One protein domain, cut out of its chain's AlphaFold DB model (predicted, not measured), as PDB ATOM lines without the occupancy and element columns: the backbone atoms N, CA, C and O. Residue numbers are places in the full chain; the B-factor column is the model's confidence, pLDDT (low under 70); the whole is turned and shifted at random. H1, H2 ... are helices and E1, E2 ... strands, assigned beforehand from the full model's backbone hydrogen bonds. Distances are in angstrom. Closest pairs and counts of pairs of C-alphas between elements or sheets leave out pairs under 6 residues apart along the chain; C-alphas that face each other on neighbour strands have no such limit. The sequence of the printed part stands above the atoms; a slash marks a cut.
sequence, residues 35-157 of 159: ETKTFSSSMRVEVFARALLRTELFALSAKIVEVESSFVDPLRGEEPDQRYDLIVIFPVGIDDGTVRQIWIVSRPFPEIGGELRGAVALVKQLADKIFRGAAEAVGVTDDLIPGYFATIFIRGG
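What this domain is: This is residues 35 to 157 of the 159 residues of an uncharacterized protein of Candidatus Bipolaricaulota bacterium (UniProt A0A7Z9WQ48). Picture a small three-stranded sheet in the middle, with the long helix H2 over one face and the shorter H3 slanting over the other. Beyond the sheet's E2 edge, H1 and the strand E1 make a further part, with H1 meeting the end of H2, and a long loop, residues 65 to 85, leads from E1 back to E2. The printed part has 123 residues, with three named helices and four named strands in the order H1 E1 E2 E3 H2 E4 H3; the sheet runs E2 E3 E4 and is mixed. The class is mixed, helices and strands, and the whole is compact and rounded, with a radius of gyration of the C-alphas of 13.6 A and spans of 35 by 32 by 26 A.

Where its parts are: Begin at C-alpha 39, at (184.292, 364.427, 323.487), where H1 starts; it holds residues 39 to 53 and runs 21.0 A. Next come E1, residues 58 to 64, 18.5 A long, and E2, residues 86 to 90, 13.2 A. E3, residues 101 to 106, runs 15.5 A. Find C-alpha 114 at (210.051, 383.825, 339.229); from there H2 runs 24.8 A to residue 130. E4, residues 136 to 139, spans 10.1 A, and H3, residues 144 to 156, runs 18.5 A to C-alpha 156 at (185.517, 388.300, 341.750).

How they stand to each other: Look first at E2 and E3, an antiparallel hairpin: N 87 and O 105 are 2.9 A apart, within hydrogen-bond range. E3 and E4 are parallel, with N 102 and O 136 at 2.8 A. H2 and H3 are on opposite faces of this sheet, three layers with helices on both faces. H2, at a height over the sheet of 8.8 A, runs along the strands, at 16 degrees to E3 on the local plane; its closest C-alphas to E4 are Lys 124 and Ala 137, 5.2 A. E3, H2 and E4 form a strand-helix-strand unit, two parallel neighbour strands with a helix between, and its crossover is right-handed. H3, at a height of 9.0 A, runs slantwise to the strands, at 42 degrees to E3 on the local plane; the C-alphas of Val 105 and Pro 146, the closest of E3 and H3, are 5.1 A apart. H1 touches H2, which meets it with residues 123 to 130 alone; the closest C-alphas are Arg 44 and Ile 130, 6.6 A, at a shallow tilt of 34 degrees, only just short of steep, opposite ways. H1 only grazes the sheet, with residues 41 to 45. E1 pairs with no named strand but is near E2. In H1, H2 and H3 every O i to N i+4 pair is within hydrogen-bond range.

The domain as a whole: The two C-alphas farthest apart, Phe 39 and Pro 110, are 38.4 A apart. The printed part has no cut, and the link from E1 to E2, 21 residues, is long. Mean pLDDT of the printed part is 93.8; look for low confidence, under 70, at residues 109 to 112.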
ATOM      1  N   GLU A  35     185.090 374.685 328.929       98.25
ATOM      2  CA  GLU A  35     183.884 375.067 328.184       98.25
ATOM      3  C   GLU A  35     183.603 374.118 327.003       98.25
ATOM      4  O   GLU A  35     182.614 374.295 326.282       98.25
ATOM      5  N   THR A  36     184.484 373.141 326.751       96.69
ATOM      6  CA  THR A  36     184.417 372.297 325.556       96.69
ATOM      7  C   THR A  36     183.158 371.432 325.545       96.69
ATOM      8  O   THR A  36     182.620 371.023 326.576       96.69
ATOM      9  N   LYS A  37     182.651 371.158 324.344       95.19
ATOM     10  CA  LYS A  37     181.393 370.440 324.102       95.19
ATOM     11  C   LYS A  37     181.610 369.123 323.374       95.19
ATOM     12  O   LYS A  37     180.759 368.234 323.448       95.19
ATOM     13  N   THR A  38     182.726 368.968 322.664       94.88
ATOM     14  CA  THR A  38     183.043 367.708 321.990       94.88
ATOM     15  C   THR A  38     183.847 366.772 322.881       94.88
ATOM     16  O   THR A  38     184.795 367.167 323.555       94.88
ATOM     17  N   PHE A  39     183.542 365.474 322.786       95.06
ATOM     18  CA  PHE A  39     184.292 364.427 323.487       95.06
ATOM     19  C   PHE A  39     185.801 364.488 323.198       95.06
ATOM     20  O   PHE A  39     186.619 364.293 324.091       95.06
ATOM     21  N   SER A  40     186.180 364.777 321.948       94.81
ATOM     22  CA  SER A  40     187.586 364.885 321.538       94.81
ATOM     23  C   SER A  40     188.323 365.983 322.311       94.81
ATOM     24  O   SER A  40     189.435 365.752 322.790       94.81
ATOM     25  N   SER A  41     187.709 367.158 322.456       95.56
ATOM     26  CA  SER A  41     188.315 368.284 323.166       95.56
ATOM     27  C   SER A  41     188.344 368.054 324.673       95.56
ATOM     28  O   SER A  41     189.416 368.187 325.263       95.56
ATOM     29  N   SER A  42     187.257 367.572 325.280       96.31
ATOM     30  CA  SER A  42     187.237 367.268 326.720       96.31
ATOM     31  C   SER A  42     188.260 366.183 327.095       96.31
ATOM     32  O   SER A  42     188.949 366.288 328.107       96.31
ATOM     33  N   MET A  43     188.471 365.177 326.234       98.00
ATOM     34  CA  MET A  43     189.540 364.186 326.427       98.00
ATOM     35  C   MET A  43     190.939 364.817 326.407       98.00
ATOM     36  O   MET A  43     191.820 364.394 327.158       98.00
ATOM     37  N   ARG A  44     191.181 365.830 325.564       98.25
ATOM     38  CA  ARG A  44     192.458 366.564 325.563       98.25
ATOM     39  C   ARG A  44     192.635 367.372 326.845       98.25
ATOM     40  O   ARG A  44     193.743 367.373 327.383       98.25
ATOM     41  N   VAL A  45     191.569 367.995 327.351       98.44
ATOM     42  CA  VAL A  45     191.576 368.691 328.649       98.44
ATOM     43  C   VAL A  45     191.908 367.713 329.779       98.44
ATOM     44  O   VAL A  45     192.776 367.997 330.603       98.44
ATOM     45  N   GLU A  46     191.325 366.512 329.780       98.06
ATOM     46  CA  GLU A  46     191.642 365.484 330.777       98.06
ATOM     47  C   GLU A  46     193.118 365.050 330.712       98.06
ATOM     48  O   GLU A  46     193.800 364.963 331.738       98.06
ATOM     49  N   VAL A  47     193.647 364.801 329.508       98.44
ATOM     50  CA  VAL A  47     195.068 364.461 329.314       98.44
ATOM     51  C   VAL A  47     195.971 365.587 329.819       98.44
ATOM     52  O   VAL A  47     196.990 365.312 330.458       98.44
ATOM     53  N   PHE A  48     195.588 366.840 329.581       98.62
ATOM     54  CA  PHE A  48     196.289 368.013 330.085       98.62
ATOM     55  C   PHE A  48     196.274 368.081 331.618       98.62
ATOM     56  O   PHE A  48     197.342 368.163 332.229       98.62
ATOM     57  N   ALA A  49     195.109 367.934 332.254       98.38
ATOM     58  CA  ALA A  49     194.981 367.922 333.710       98.38
ATOM     59  C   ALA A  49     195.837 366.813 334.346       98.38
ATOM     60  O   ALA A  49     196.583 367.041 335.301       98.38
ATOM     61  N   ARG A  50     195.810 365.605 333.767       98.00
ATOM     62  CA  ARG A  50     196.640 364.478 334.219       98.00
ATOM     63  C   ARG A  50     198.133 364.738 334.035       98.00
ATOM     64  O   ARG A  50     198.922 364.280 334.859       98.00
ATOM     65  N   ALA A  51     198.535 365.433 332.972       97.81
ATOM     66  CA  ALA A  51     199.929 365.807 332.763       97.81
ATOM     67  C   ALA A  51     200.407 366.806 333.828       97.81
ATOM     68  O   ALA A  51     201.489 366.608 334.372       97.81
ATOM     69  N   LEU A  52     199.585 367.802 334.180       97.44
ATOM     70  CA  LEU A  52     199.886 368.755 335.255       97.44
ATOM     71  C   LEU A  52     200.018 368.067 336.616       97.44
ATOM     72  O   LEU A  52     200.993 368.311 337.323       97.44
ATOM     73  N   LEU A  53     199.104 367.155 336.960       95.19
ATOM     74  CA  LEU A  53     199.155 366.418 338.231       95.19
ATOM     75  C   LEU A  53     200.472 365.646 338.422       95.19
ATOM     76  O   LEU A  53     200.974 365.567 339.538       95.19
ATOM     77  N   ARG A  54     201.063 365.120 337.340       95.88
ATOM     78  CA  ARG A  54     202.343 364.385 337.381       95.88
ATOM     79  C   ARG A  54     203.561 365.262 337.650       95.88
ATOM     80  O   ARG A  54     204.625 364.725 337.932       95.88
ATOM     81  N   THR A  55     203.434 366.576 337.501       94.75
ATOM     82  CA  THR A  55     204.532 367.508 337.793       94.75
ATOM     83  C   THR A  55     204.689 367.749 339.288       94.75
ATOM     84  O   THR A  55     205.721 368.257 339.702       94.75
ATOM     85  N   GLU A  56     203.655 367.427 340.076       93.62
ATOM     86  CA  GLU A  56     203.554 367.722 341.509       93.62
ATOM     87  C   GLU A  56     203.645 369.221 341.861       93.62
ATOM     88  O   GLU A  56     203.544 369.567 343.030       93.62
ATOM     89  N   LEU A  57     203.715 370.118 340.867       95.12
ATOM     90  CA  LEU A  57     203.805 371.571 341.050       95.12
ATOM     91  C   LEU A  57     202.454 372.254 341.289       95.12
ATOM     92  O   LEU A  57     202.431 373.390 341.747       95.12
ATOM     93  N   PHE A  58     201.337 371.597 340.964       96.31
ATOM     94  CA  PHE A  58     200.011 372.229 340.952       96.31
ATOM     95  C   PHE A  58     199.025 371.507 341.851       96.31
ATOM     96  O   PHE A  58     198.881 370.292 341.717       96.31
ATOM     97  N   ALA A  59     198.311 372.226 342.711       95.94
ATOM     98  CA  ALA A  59     197.090 371.751 343.349       95.94
ATOM     99  C   ALA A  59     195.917 372.064 342.406       95.94
ATOM    100  O   ALA A  59     195.589 373.220 342.162       95.94
ATOM    101  N   LEU A  60     195.347 371.026 341.785       96.50
ATOM    102  CA  LEU A  60     194.449 371.187 340.641       96.50
ATOM    103  C   LEU A  60     192.982 371.082 341.055       96.50
ATOM    104  O   LEU A  60     192.566 370.066 341.612       96.50
ATOM    105  N   SER A  61     192.207 372.097 340.689       97.50
ATOM    106  CA  SER A  61     190.743 372.084 340.680       97.50
ATOM    107  C   SER A  61     190.241 372.180 339.242       97.50
ATOM    108  O   SER A  61     190.948 372.661 338.356       97.50
ATOM    109  N   ALA A  62     189.028 371.700 338.980       97.12
ATOM    110  CA  ALA A  62     188.434 371.754 337.650       97.12
ATOM    111  C   ALA A  62     186.937 372.062 337.724       97.12
ATOM    112  O   ALA A  62     186.235 371.545 338.595       97.12
ATOM    113  N   LYS A  63     186.456 372.869 336.779       97.00
ATOM    114  CA  LYS A  63     185.044 373.175 336.554       97.00
ATOM    115  C   LYS A  63     184.716 372.941 335.086       97.00
ATOM    116  O   LYS A  63     185.421 373.433 334.211       97.00
ATOM    117  N   ILE A  64     183.643 372.199 334.840       96.50
ATOM    118  CA  ILE A  64     183.028 372.094 333.518       96.50
ATOM    119  C   ILE A  64     181.891 373.102 333.507       96.50
ATOM    120  O   ILE A  64     181.019 373.044 334.377       96.50
ATOM    121  N   VAL A  65     181.919 374.021 332.555       95.75
ATOM    122  CA  VAL A  65     180.990 375.149 332.502       95.75
ATOM    123  C   VAL A  65     180.256 375.176 331.171       95.75
ATOM    124  O   VAL A  65     180.731 374.699 330.140       95.75
ATOM    125  N   GLU A  66     179.060 375.748 331.188       93.25
ATOM    126  CA  GLU A  66     178.270 375.966 329.987       93.25
ATOM    127  C   GLU A  66     178.104 377.461 329.748       93.25
ATOM    128  O   GLU A  66     177.495 378.167 330.546       93.25
ATOM    129  N   VAL A  67     178.656 377.929 328.629       93.19
ATOM    130  CA  VAL A  67     178.609 379.328 328.207       93.19
ATOM    131  C   VAL A  67     177.989 379.447 326.820       93.19
ATOM    132  O   VAL A  67     178.115 378.551 325.986       93.19
ATOM    133  N   GLU A  68     177.336 380.578 326.557       89.12
ATOM    134  CA  GLU A  68     176.793 380.902 325.229       89.12
ATOM    135  C   GLU A  68     177.893 381.318 324.238       89.12
ATOM    136  O   GLU A  68     177.711 381.245 323.024       89.12
ATOM    137  N   SER A  69     179.031 381.789 324.750       92.31
ATOM    138  CA  SER A  69     180.169 382.269 323.970       92.31
ATOM    139  C   SER A  69     181.449 382.177 324.792       92.31
ATOM    140  O   SER A  69     181.432 382.441 325.988       92.31
ATOM    141  N   SER A  70     182.578 381.919 324.139       94.38
ATOM    142  CA  SER A  70     183.896 381.932 324.779       94.38
ATOM    143  C   SER A  70     184.319 383.297 325.342       94.38
ATOM    144  O   SER A  70     185.283 383.378 326.084       94.38
ATOM    145  N   PHE A  71     183.647 384.398 324.994       94.38
ATOM    146  CA  PHE A  71     184.046 385.742 325.444       94.38
ATOM    147  C   PHE A  71     183.252 386.263 326.650       94.38
ATOM    148  O   PHE A  71     183.456 387.406 327.069       94.38
ATOM    149  N   VAL A  72     182.333 385.464 327.198       94.06
ATOM    150  CA  VAL A  72     181.651 385.803 328.454       94.06
ATOM    151  C   VAL A  72     182.424 385.254 329.646       94.06
ATOM    152  O   VAL A  72     183.199 384.320 329.505       94.06
ATOM    153  N   ASP A  73     182.221 385.849 330.822       95.44
ATOM    154  CA  ASP A  73     182.777 385.339 332.078       95.44
ATOM    155  C   ASP A  73     182.230 383.925 332.366       95.44
ATOM    156  O   ASP A  73     181.029 383.802 332.640       95.44
ATOM    157  N   PRO A  74     183.076 382.875 332.315       95.75
ATOM    158  CA  PRO A  74     182.630 381.497 332.501       95.75
ATOM    159  C   PRO A  74     182.308 381.150 333.958       95.75
ATOM    160  O   PRO A  74     181.688 380.123 334.209       95.75
ATOM    161  N   LEU A  75     182.717 381.985 334.920       96.44
ATOM    162  CA  LEU A  75     182.497 381.781 336.357       96.44
ATOM    163  C   LEU A  75     181.416 382.723 336.905       96.44
ATOM    164  O   LEU A  75     181.245 382.875 338.118       96.44
ATOM    165  N   ARG A  76     180.673 383.386 336.013       94.00
ATOM    166  CA  ARG A  76     179.652 384.358 336.389       94.00
ATOM    167  C   ARG A  76     178.556 383.707 337.228       94.00
ATOM    168  O   ARG A  76     177.847 382.818 336.771       94.00
ATOM    169  N   GLY A  77     178.324 384.269 338.412       91.75
ATOM    170  CA  GLY A  77     177.280 383.798 339.325       91.75
ATOM    171  C   GLY A  77     177.716 382.632 340.213       91.75
ATOM    172  O   GLY A  77     176.910 382.176 341.021       91.75
ATOM    173  N   GLU A  78     178.970 382.193 340.105       92.75
ATOM    174  CA  GLU A  78     179.596 381.282 341.054       92.75
ATOM    175  C   GLU A  78     180.442 382.055 342.074       92.75
ATOM    176  O   GLU A  78     181.024 383.098 341.767       92.75
ATOM    177  N   GLU A  79     180.528 381.525 343.294       91.88
ATOM    178  CA  GLU A  79     181.431 382.035 344.327       91.88
ATOM    179  C   GLU A  79     182.743 381.232 344.326       91.88
ATOM    180  O   GLU A  79     182.697 380.001 344.193       91.88
ATOM    181  N   PRO A  80     183.908 381.892 344.481       92.44
ATOM    182  CA  PRO A  80     185.181 381.196 344.606       92.44
ATOM    183  C   PRO A  80     185.220 380.385 345.902       92.44
ATOM    184  O   PRO A  80     184.944 380.897 346.986       92.44
ATOM    185  N   ASP A  81     185.610 379.118 345.798       90.69
ATOM    186  CA  ASP A  81     185.911 378.257 346.945       90.69
ATOM    187  C   ASP A  81     187.269 378.599 347.572       90.69
ATOM    188  O   ASP A  81     187.470 378.459 348.778       90.69
ATOM    189  N   GLN A  82     188.184 379.088 346.740       93.38
ATOM    190  CA  GLN A  82     189.476 379.633 347.112       93.38
ATOM    191  C   GLN A  82     189.969 380.602 346.036       93.38
ATOM    192  O   GLN A  82     189.384 380.740 344.960       93.38
ATOM    193  N   ARG A  83     191.085 381.259 346.335       94.50
ATOM    194  CA  ARG A  83     191.815 382.081 345.379       94.50
ATOM    195  C   ARG A  83     192.871 381.224 344.695       94.50
ATOM    196  O   ARG A  83     193.650 380.577 345.382       94.50
ATOM    197  N   TYR A  84     192.903 381.253 343.373       95.94
ATOM    198  CA  TYR A  84     193.852 380.500 342.564       95.94
ATOM    199  C   TYR A  84     195.049 381.369 342.174       95.94
ATOM    200  O   TYR A  84     194.932 382.587 342.028       95.94
ATOM    201  N   ASP A  85     196.201 380.740 341.953       94.94
ATOM    202  CA  ASP A  85     197.370 381.392 341.356       94.94
ATOM    203  C   ASP A  85     197.244 381.471 339.830       94.94
ATOM    204  O   ASP A  85     197.746 382.405 339.194       94.94
ATOM    205  N   LEU A  86     196.583 380.466 339.240       96.25
ATOM    206  CA  LEU A  86     196.404 380.298 337.802       96.25
ATOM    207  C   LEU A  86     195.012 379.770 337.470       96.25
ATOM    208  O   LEU A  86     194.515 378.837 338.096       96.25
ATOM    209  N   ILE A  87     194.425 380.306 336.405       98.44
ATOM    210  CA  ILE A  87     193.199 379.781 335.808       98.44
ATOM    211  C   ILE A  87     193.475 379.496 334.335       98.44
ATOM    212  O   ILE A  87     193.975 380.356 333.615       98.44
ATOM    213  N   VAL A  88     193.173 378.286 333.876       98.75
ATOM    214  CA  VAL A  88     193.318 377.884 332.472       98.75
ATOM    215  C   VAL A  88     191.934 377.662 331.893       98.75
ATOM    216  O   VAL A  88     191.223 376.763 332.338       98.75
ATOM    217  N   ILE A  89     191.562 378.469 330.905       98.75
ATOM    218  CA  ILE A  89     190.273 378.375 330.223       98.75
ATOM    219  C   ILE A  89     190.476 377.653 328.892       98.75
ATOM    220  O   ILE A  89     191.288 378.081 328.066       98.75
ATOM    221  N   PHE A  90     189.719 376.577 328.689       98.56
ATOM    222  CA  PHE A  90     189.598 375.850 327.429       98.56
ATOM    223  C   PHE A  90     188.292 376.260 326.754       98.56
ATOM    224  O   PHE A  90     187.243 375.734 327.133       98.56
ATOM    225  N   PRO A  91     188.320 377.202 325.795       98.12
ATOM    226  CA  PRO A  91     187.097 377.844 325.352       98.12
ATOM    227  C   PRO A  91     186.265 376.953 324.431       98.12
ATOM    228  O   PRO A  91     186.818 376.178 323.645       98.12
ATOM    229  N   VAL A  92     184.936 377.112 324.457       96.62
ATOM    230  CA  VAL A  92     184.020 376.337 323.595       96.62
ATOM    231  C   VAL A  92     184.352 376.488 322.103       96.62
ATOM    232  O   VAL A  92     184.251 375.526 321.343       96.62
ATOM    233  N   GLY A  93     184.844 377.660 321.688       95.62
ATOM    234  CA  GLY A  93     185.235 377.935 320.304       95.62
ATOM    235  C   GLY A  93     186.426 377.118 319.779       95.62
ATOM    236  O   GLY A  93     186.722 377.191 318.588       95.62
ATOM    237  N   ILE A  94     187.109 376.325 320.621       96.19
ATOM    238  CA  ILE A  94     188.111 375.347 320.158       96.19
ATOM    239  C   ILE A  94     187.455 374.268 319.287       96.19
ATOM    240  O   ILE A  94     188.069 373.794 318.329       96.19
ATOM    241  N   ASP A  95     186.214 373.885 319.594       93.38
ATOM    242  CA  ASP A  95     185.529 372.782 318.919       93.38
ATOM    243  C   ASP A  95     185.172 373.092 317.461       93.38
ATOM    244  O   ASP A  95     185.252 372.211 316.601       93.38
ATOM    245  N   ASP A  96     184.793 374.337 317.175       93.12
ATOM    246  CA  ASP A  96     184.412 374.805 315.837       93.12
ATOM    247  C   ASP A  96     185.497 375.668 315.165       93.12
ATOM    248  O   ASP A  96     185.375 376.049 313.997       93.12
ATOM    249  N   GLY A  97     186.589 375.940 315.881       93.31
ATOM    250  CA  GLY A  97     187.728 376.716 315.409       93.31
ATOM    251  C   GLY A  97     187.489 378.225 315.346       93.31
ATOM    252  O   GLY A  97     188.328 378.924 314.765       93.31
ATOM    253  N   THR A  98     186.389 378.728 315.920       95.38
ATOM    254  CA  THR A  98     186.128 380.171 316.083       95.38
ATOM    255  C   THR A  98     187.086 380.816 317.083       95.38
ATOM    256  O   THR A  98     187.428 381.989 316.934       95.38
ATOM    257  N   VAL A  99     187.588 380.034 318.042       96.19
ATOM    258  CA  VAL A  99     188.671 380.404 318.957       96.19
ATOM    259  C   VAL A  99     189.789 379.376 318.828       96.19
ATOM    260  O   VAL A  99     189.585 378.181 319.002       96.19
ATOM    261  N   ARG A 100     191.004 379.841 318.527       96.19
ATOM    262  CA  ARG A 100     192.203 378.987 318.401       96.19
ATOM    263  C   ARG A 100     193.195 379.217 319.531       96.19
ATOM    264  O   ARG A 100     194.395 379.030 319.353       96.19
ATOM    265  N   GLN A 101     192.691 379.662 320.674       97.94
ATOM    266  CA  GLN A 101     193.484 380.014 321.836       97.94
ATOM    267  C   GLN A 101     192.998 379.257 323.071       97.94
ATOM    268  O   GLN A 101     191.800 379.068 323.257       97.94
ATOM    269  N   ILE A 102     193.941 378.851 323.915       98.50
ATOM    270  CA  ILE A 102     193.712 378.440 325.303       98.50
ATOM    271  C   ILE A 102     194.206 379.593 326.165       98.50
ATOM    272  O   ILE A 102     195.346 380.035 326.006       98.50
ATOM    273  N   TRP A 103     193.371 380.097 327.064       98.50
ATOM    274  CA  TRP A 103     193.715 381.289 327.830       98.50
ATOM    275  C   TRP A 103     194.271 380.912 329.192       98.50
ATOM    276  O   TRP A 103     193.598 380.278 330.001       98.50
ATOM    277  N   ILE A 104     195.511 381.323 329.448       98.00
ATOM    278  CA  ILE A 104     196.173 381.167 330.739       98.00
ATOM    279  C   ILE A 104     196.087 382.502 331.466       98.00
ATOM    280  O   ILE A 104     196.740 383.485 331.110       98.00
ATOM    281  N   VAL A 105     195.259 382.527 332.497       97.19
ATOM    282  CA  VAL A 105     194.949 383.710 333.280       97.19
ATOM    283  C   VAL A 105     195.736 383.660 334.587       97.19
ATOM    284  O   VAL A 105     195.606 382.730 335.379       97.19
ATOM    285  N   SER A 106     196.565 384.674 334.803       94.12
ATOM    286  CA  SER A 106     197.342 384.888 336.025       94.12
ATOM    287  C   SER A 106     197.187 386.338 336.473       94.12
ATOM    288  O   SER A 106     196.694 387.182 335.718       94.12
ATOM    289  N   ARG A 107     197.685 386.685 337.665       87.50
ATOM    290  CA  ARG A 107     197.899 388.105 337.981       87.50
ATOM    291  C   ARG A 107     198.927 388.737 337.020       87.50
ATOM    292  O   ARG A 107     199.842 388.036 336.564       87.50
ATOM    293  N   PRO A 108     198.782 390.031 336.676       73.56
ATOM    294  CA  PRO A 108     199.696 390.728 335.774       73.56
ATOM    295  C   PRO A 108     201.119 390.884 336.345       73.56
ATOM    296  O   PRO A 108     201.367 390.836 337.548       73.56
ATOM    297  N   PHE A 109     202.079 391.086 335.438       64.50
ATOM    298  CA  PHE A 109     203.505 390.809 335.645       64.50
ATOM    299  C   PHE A 109     204.309 391.606 336.695       64.50
ATOM    300  O   PHE A 109     205.364 391.084 337.063       64.50
ATOM    301  N   PRO A 110     203.926 392.784 337.234       55.25
ATOM    302  CA  PRO A 110     204.695 393.323 338.357       55.25
ATOM    303  C   PRO A 110     204.473 392.536 339.664       55.25
ATOM    304  O   PRO A 110     205.234 392.729 340.606       55.25
ATOM    305  N   GLU A 111     203.482 391.637 339.722       60.12
ATOM    306  CA  GLU A 111     203.045 390.972 340.961       60.12
ATOM    307  C   GLU A 111     203.444 389.489 341.070       60.12
ATOM    308  O   GLU A 111     203.215 388.877 342.111       60.12
ATOM    309  N   ILE A 112     204.053 388.894 340.033       67.25
ATOM    310  CA  ILE A 112     204.367 387.453 340.011       67.25
ATOM    311  C   ILE A 112     205.863 387.162 340.212       67.25
ATOM    312  O   ILE A 112     206.738 387.716 339.535       67.25
ATOM    313  N   GLY A 113     206.160 386.249 341.141       79.25
ATOM    314  CA  GLY A 113     207.508 385.735 341.396       79.25
ATOM    315  C   GLY A 113     208.073 384.910 340.230       79.25
ATOM    316  O   GLY A 113     207.364 384.533 339.295       79.25
ATOM    317  N   GLY A 114     209.378 384.615 340.271       83.81
ATOM    318  CA  GLY A 114     210.051 383.825 339.229       83.81
ATOM    319  C   GLY A 114     209.498 382.406 339.068       83.81
ATOM    320  O   GLY A 114     209.421 381.906 337.948       83.81
ATOM    321  N   GLU A 115     209.058 381.793 340.163       87.88
ATOM    322  CA  GLU A 115     208.510 380.434 340.177       87.88
ATOM    323  C   GLU A 115     207.162 380.353 339.448       87.88
ATOM    324  O   GLU A 115     206.995 379.509 338.568       87.88
ATOM    325  N   LEU A 116     206.248 381.297 339.708       88.50
ATOM    326  CA  LEU A 116     204.952 381.365 339.027       88.50
ATOM    327  C   LEU A 116     205.116 381.611 337.518       88.50
ATOM    328  O   LEU A 116     204.390 381.034 336.711       88.50
ATOM    329  N   ARG A 117     206.126 382.388 337.100       90.00
ATOM    330  CA  ARG A 117     206.471 382.522 335.670       90.00
ATOM    331  C   ARG A 117     206.890 381.191 335.049       90.00
ATOM    332  O   ARG A 117     206.471 380.881 333.936       90.00
ATOM    333  N   GLY A 118     207.705 380.413 335.761       92.00
ATOM    334  CA  GLY A 118     208.087 379.067 335.336       92.00
ATOM    335  C   GLY A 118     206.878 378.137 335.222       92.00
ATOM    336  O   GLY A 118     206.748 377.413 334.234       92.00
ATOM    337  N   ALA A 119     205.955 378.219 336.179       93.19
ATOM    338  CA  ALA A 119     204.712 377.457 336.171       93.19
ATOM    339  C   ALA A 119     203.814 377.820 334.973       93.19
ATOM    340  O   ALA A 119     203.379 376.925 334.252       93.19
ATOM    341  N   VAL A 120     203.614 379.113 334.685       94.50
ATOM    342  CA  VAL A 120     202.878 379.588 333.493       94.50
ATOM    343  C   VAL A 120     203.509 379.061 332.204       94.50
ATOM    344  O   VAL A 120     202.802 378.561 331.328       94.50
ATOM    345  N   ALA A 121     204.837 379.127 332.086       94.75
ATOM    346  CA  ALA A 121     205.546 378.638 330.906       94.75
ATOM    347  C   ALA A 121     205.359 377.123 330.705       94.75
ATOM    348  O   ALA A 121     205.150 376.668 329.579       94.75
ATOM    349  N   LEU A 122     205.378 376.345 331.791       96.81
ATOM    350  CA  LEU A 122     205.122 374.906 331.758       96.81
ATOM    351  C   LEU A 122     203.681 374.586 331.331       96.81
ATOM    352  O   LEU A 122     203.474 373.723 330.477       96.81
ATOM    353  N   VAL A 123     202.695 375.295 331.893       97.81
ATOM    354  CA  VAL A 123     201.272 375.184 331.519       97.81
ATOM    355  C   VAL A 123     201.104 375.450 330.022       97.81
ATOM    356  O   VAL A 123     200.521 374.623 329.318       97.81
ATOM    357  N   LYS A 124     201.693 376.542 329.519       97.38
ATOM    358  CA  LYS A 124     201.681 376.907 328.095       97.38
ATOM    359  C   LYS A 124     202.280 375.804 327.221       97.38
ATOM    360  O   LYS A 124     201.618 375.308 326.314       97.38
ATOM    361  N   GLN A 125     203.476 375.323 327.563       97.88
ATOM    362  CA  GLN A 125     204.149 374.254 326.821       97.88
ATOM    363  C   GLN A 125     203.326 372.954 326.765       97.88
ATOM    364  O   GLN A 125     203.298 372.276 325.731       97.88
ATOM    365  N   LEU A 126     202.686 372.564 327.872       98.25
ATOM    366  CA  LEU A 126     201.855 371.360 327.922       98.25
ATOM    367  C   LEU A 126     200.592 371.515 327.074       98.25
ATOM    368  O   LEU A 126     200.266 370.600 326.311       98.25
ATOM    369  N   ALA A 127     199.921 372.663 327.172       98.00
ATOM    370  CA  ALA A 127     198.743 372.975 326.377       98.00
ATOM    371  C   ALA A 127     199.073 372.959 324.874       98.00
ATOM    372  O   ALA A 127     198.461 372.189 324.133       98.00
ATOM    373  N   ASP A 128     200.123 373.663 324.442       97.81
ATOM    374  CA  ASP A 128     200.566 373.695 323.037       97.81
ATOM    375  C   ASP A 128     200.907 372.306 322.490       97.81
ATOM    376  O   ASP A 128     200.643 371.972 321.331       97.81
ATOM    377  N   LYS A 129     201.507 371.448 323.322       97.88
ATOM    378  CA  LYS A 129     201.844 370.079 322.926       97.88
ATOM    379  C   LYS A 129     200.595 369.227 322.697       97.88
ATOM    380  O   LYS A 129     200.562 368.465 321.731       97.88
ATOM    381  N   ILE A 130     199.606 369.317 323.584       97.81
ATOM    382  CA  ILE A 130     198.403 368.468 323.579       97.81
ATOM    383  C   ILE A 130     197.373 368.962 322.552       97.81
ATOM    384  O   ILE A 130     196.723 368.165 321.868       97.81
ATOM    385  N   PHE A 131     197.259 370.277 322.398       96.81
ATOM    386  CA  PHE A 131     196.320 370.930 321.491       96.81
ATOM    387  C   PHE A 131     196.948 371.330 320.158       96.81
ATOM    388  O   PHE A 131     196.316 372.028 319.369       96.81
ATOM    389  N   ARG A 132     198.155 370.835 319.859       93.81
ATOM    390  CA  ARG A 132     198.885 371.119 318.620       93.81
ATOM    391  C   ARG A 132     197.976 371.066 317.389       93.81
ATOM    392  O   ARG A 132     197.375 370.032 317.092       93.81
ATOM    393  N   GLY A 133     197.938 372.178 316.656       91.12
ATOM    394  CA  GLY A 133     197.160 372.337 315.426       91.12
ATOM    395  C   GLY A 133     195.672 372.643 315.634       91.12
ATOM    396  O   GLY A 133     195.012 372.993 314.662       91.12
ATOM    397  N   ALA A 134     195.160 372.546 316.863       93.56
ATOM    398  CA  ALA A 134     193.799 372.929 317.236       93.56
ATOM    399  C   ALA A 134     193.767 374.302 317.930       93.56
ATOM    400  O   ALA A 134     192.981 375.161 317.540       93.56
ATOM    401  N   ALA A 135     194.651 374.527 318.906       96.62
ATOM    402  CA  ALA A 135     194.756 375.789 319.632       96.62
ATOM    403  C   ALA A 135     196.191 376.057 320.116       96.62
ATOM    404  O   ALA A 135     196.993 375.129 320.241       96.62
ATOM    405  N   GLU A 136     196.488 377.326 320.389       97.44
ATOM    406  CA  GLU A 136     197.725 377.813 321.009       97.44
ATOM    407  C   GLU A 136     197.424 378.383 322.397       97.44
ATOM    408  O   GLU A 136     196.432 379.079 322.596       97.44
ATOM    409  N   ALA A 137     198.273 378.110 323.377       97.94
ATOM    410  CA  ALA A 137     198.133 378.678 324.702       97.94
ATOM    411  C   ALA A 137     198.721 380.093 324.774       97.94
ATOM    412  O   ALA A 137     199.886 380.323 324.459       97.94
ATOM    413  N   VAL A 138     197.924 381.049 325.246       97.12
ATOM    414  CA  VAL A 138     198.320 382.457 325.382       97.12
ATOM    415  C   VAL A 138     198.085 382.939 326.808       97.12
ATOM    416  O   VAL A 138     197.066 382.630 327.428       97.12
ATOM    417  N   GLY A 139     199.058 383.670 327.348       94.94
ATOM    418  CA  GLY A 139     198.986 384.264 328.680       94.94
ATOM    419  C   GLY A 139     198.579 385.737 328.666       94.94
ATOM    420  O   GLY A 139     198.448 386.362 327.615       94.94
ATOM    421  N   VAL A 140     198.477 386.327 329.859       92.62
ATOM    422  CA  VAL A 140     198.160 387.757 330.071       92.62
ATOM    423  C   VAL A 140     199.140 388.739 329.419       92.62
ATOM    424  O   VAL A 140     198.823 389.918 329.281       92.62
ATOM    425  N   THR A 141     200.336 388.283 329.042       89.19
ATOM    426  CA  THR A 141     201.342 389.081 328.320       89.19
ATOM    427  C   THR A 141     201.281 388.921 326.807       89.19
ATOM    428  O   THR A 141     201.887 389.720 326.100       89.19
ATOM    429  N   ASP A 142     200.603 387.882 326.326       91.62
ATOM    430  CA  ASP A 142     200.597 387.500 324.915       91.62
ATOM    431  C   ASP A 142     199.351 388.036 324.195       91.62
ATOM    432  O   ASP A 142     199.413 388.361 323.012       91.62
ATOM    433  N   ASP A 143     198.224 388.133 324.909       92.75
ATOM    434  CA  ASP A 143     196.920 388.497 324.357       92.75
ATOM    435  C   ASP A 143     196.102 389.336 325.363       92.75
ATOM    436  O   ASP A 143     196.284 389.249 326.581       92.75
ATOM    437  N   LEU A 144     195.186 390.167 324.856       93.44
ATOM    438  CA  LEU A 144     194.325 391.021 325.679       93.44
ATOM    439  C   LEU A 144     193.220 390.236 326.400       93.44
ATOM    440  O   LEU A 144     192.783 390.665 327.467       93.44
ATOM    441  N   ILE A 145     192.765 389.108 325.849       95.56
ATOM    442  CA  ILE A 145     191.647 388.329 326.395       95.56
ATOM    443  C   ILE A 145     191.985 387.716 327.764       95.56
ATOM    444  O   ILE A 145     191.225 387.954 328.708       95.56
ATOM    445  N   PRO A 146     193.130 387.031 327.969       95.44
ATOM    446  CA  PRO A 146     193.524 386.607 329.310       95.44
ATOM    447  C   PRO A 146     193.681 387.792 330.277       95.44
ATOM    448  O   PRO A 146     193.320 387.676 331.442       95.44
ATOM    449  N   GLY A 147     194.162 388.956 329.820       94.00
ATOM    450  CA  GLY A 147     194.249 390.162 330.660       94.00
ATOM    451  C   GLY A 147     192.879 390.715 331.085       94.00
ATOM    452  O   GLY A 147     192.692 391.155 332.226       94.00
ATOM    453  N   TYR A 148     191.896 390.646 330.188       95.19
ATOM    454  CA  TYR A 148     190.504 390.980 330.479       95.19
ATOM    455  C   TYR A 148     189.912 390.033 331.531       95.19
ATOM    456  O   TYR A 148     189.409 390.506 332.555       95.19
ATOM    457  N   PHE A 149     190.054 388.716 331.352       97.06
ATOM    458  CA  PHE A 149     189.604 387.739 332.349       97.06
ATOM    459  C   PHE A 149     190.332 387.885 333.683       97.06
ATOM    460  O   PHE A 149     189.684 387.835 334.725       97.06
ATOM    461  N   ALA A 150     191.638 388.173 333.678       95.44
ATOM    462  CA  ALA A 150     192.390 388.424 334.905       95.44
ATOM    463  C   ALA A 150     191.760 389.562 335.715       95.44
ATOM    464  O   ALA A 150     191.579 389.447 336.924       95.44
ATOM    465  N   THR A 151     191.347 390.640 335.044       94.06
ATOM    466  CA  THR A 151     190.680 391.772 335.701       94.06
ATOM    467  C   THR A 151     189.349 391.365 336.337       94.06
ATOM    468  O   THR A 151     189.051 391.790 337.456       94.06
ATOM    469  N   ILE A 152     188.545 390.552 335.647       95.56
ATOM    470  CA  ILE A 152     187.261 390.053 336.163       95.56
ATOM    471  C   ILE A 152     187.491 389.144 337.371       95.56
ATOM    472  O   ILE A 152     186.910 389.366 338.432       95.56
ATOM    473  N   PHE A 153     188.380 388.168 337.238       96.69
ATOM    474  CA  PHE A 153     188.644 387.160 338.258       96.69
ATOM    475  C   PHE A 153     189.319 387.735 339.506       96.69
ATOM    476  O   PHE A 153     188.966 387.331 340.611       96.69
ATOM    477  N   ILE A 154     190.189 388.742 339.369       94.62
ATOM    478  CA  ILE A 154     190.737 389.481 340.520       94.62
ATOM    479  C   ILE A 154     189.615 390.192 341.287       94.62
ATOM    480  O   ILE A 154     189.578 390.150 342.515       94.62
ATOM    481  N   ARG A 155     188.677 390.839 340.580       94.19
ATOM    482  CA  ARG A 155     187.536 391.524 341.216       94.19
ATOM    483  C   ARG A 155     186.549 390.547 341.853       94.19
ATOM    484  O   ARG A 155     185.951 390.887 342.867       94.19
ATOM    485  N   GLY A 156     186.383 389.370 341.256       94.56
ATOM    486  CA  GLY A 156     185.517 388.300 341.750       94.56
ATOM    487  C   GLY A 156     186.129 387.444 342.863       94.56
ATOM    488  O   GLY A 156     185.425 386.612 343.417       94.56
ATOM    489  N   GLY A 157     187.412 387.632 343.198       95.38
ATOM    490  CA  GLY A 157     188.109 386.856 344.232       95.38
ATOM    491  C   GLY A 157     188.642 385.491 343.777       95.38
ATOM    492  O   GLY A 157     189.157 384.744 344.603       95.38
TER     493      GLY A 157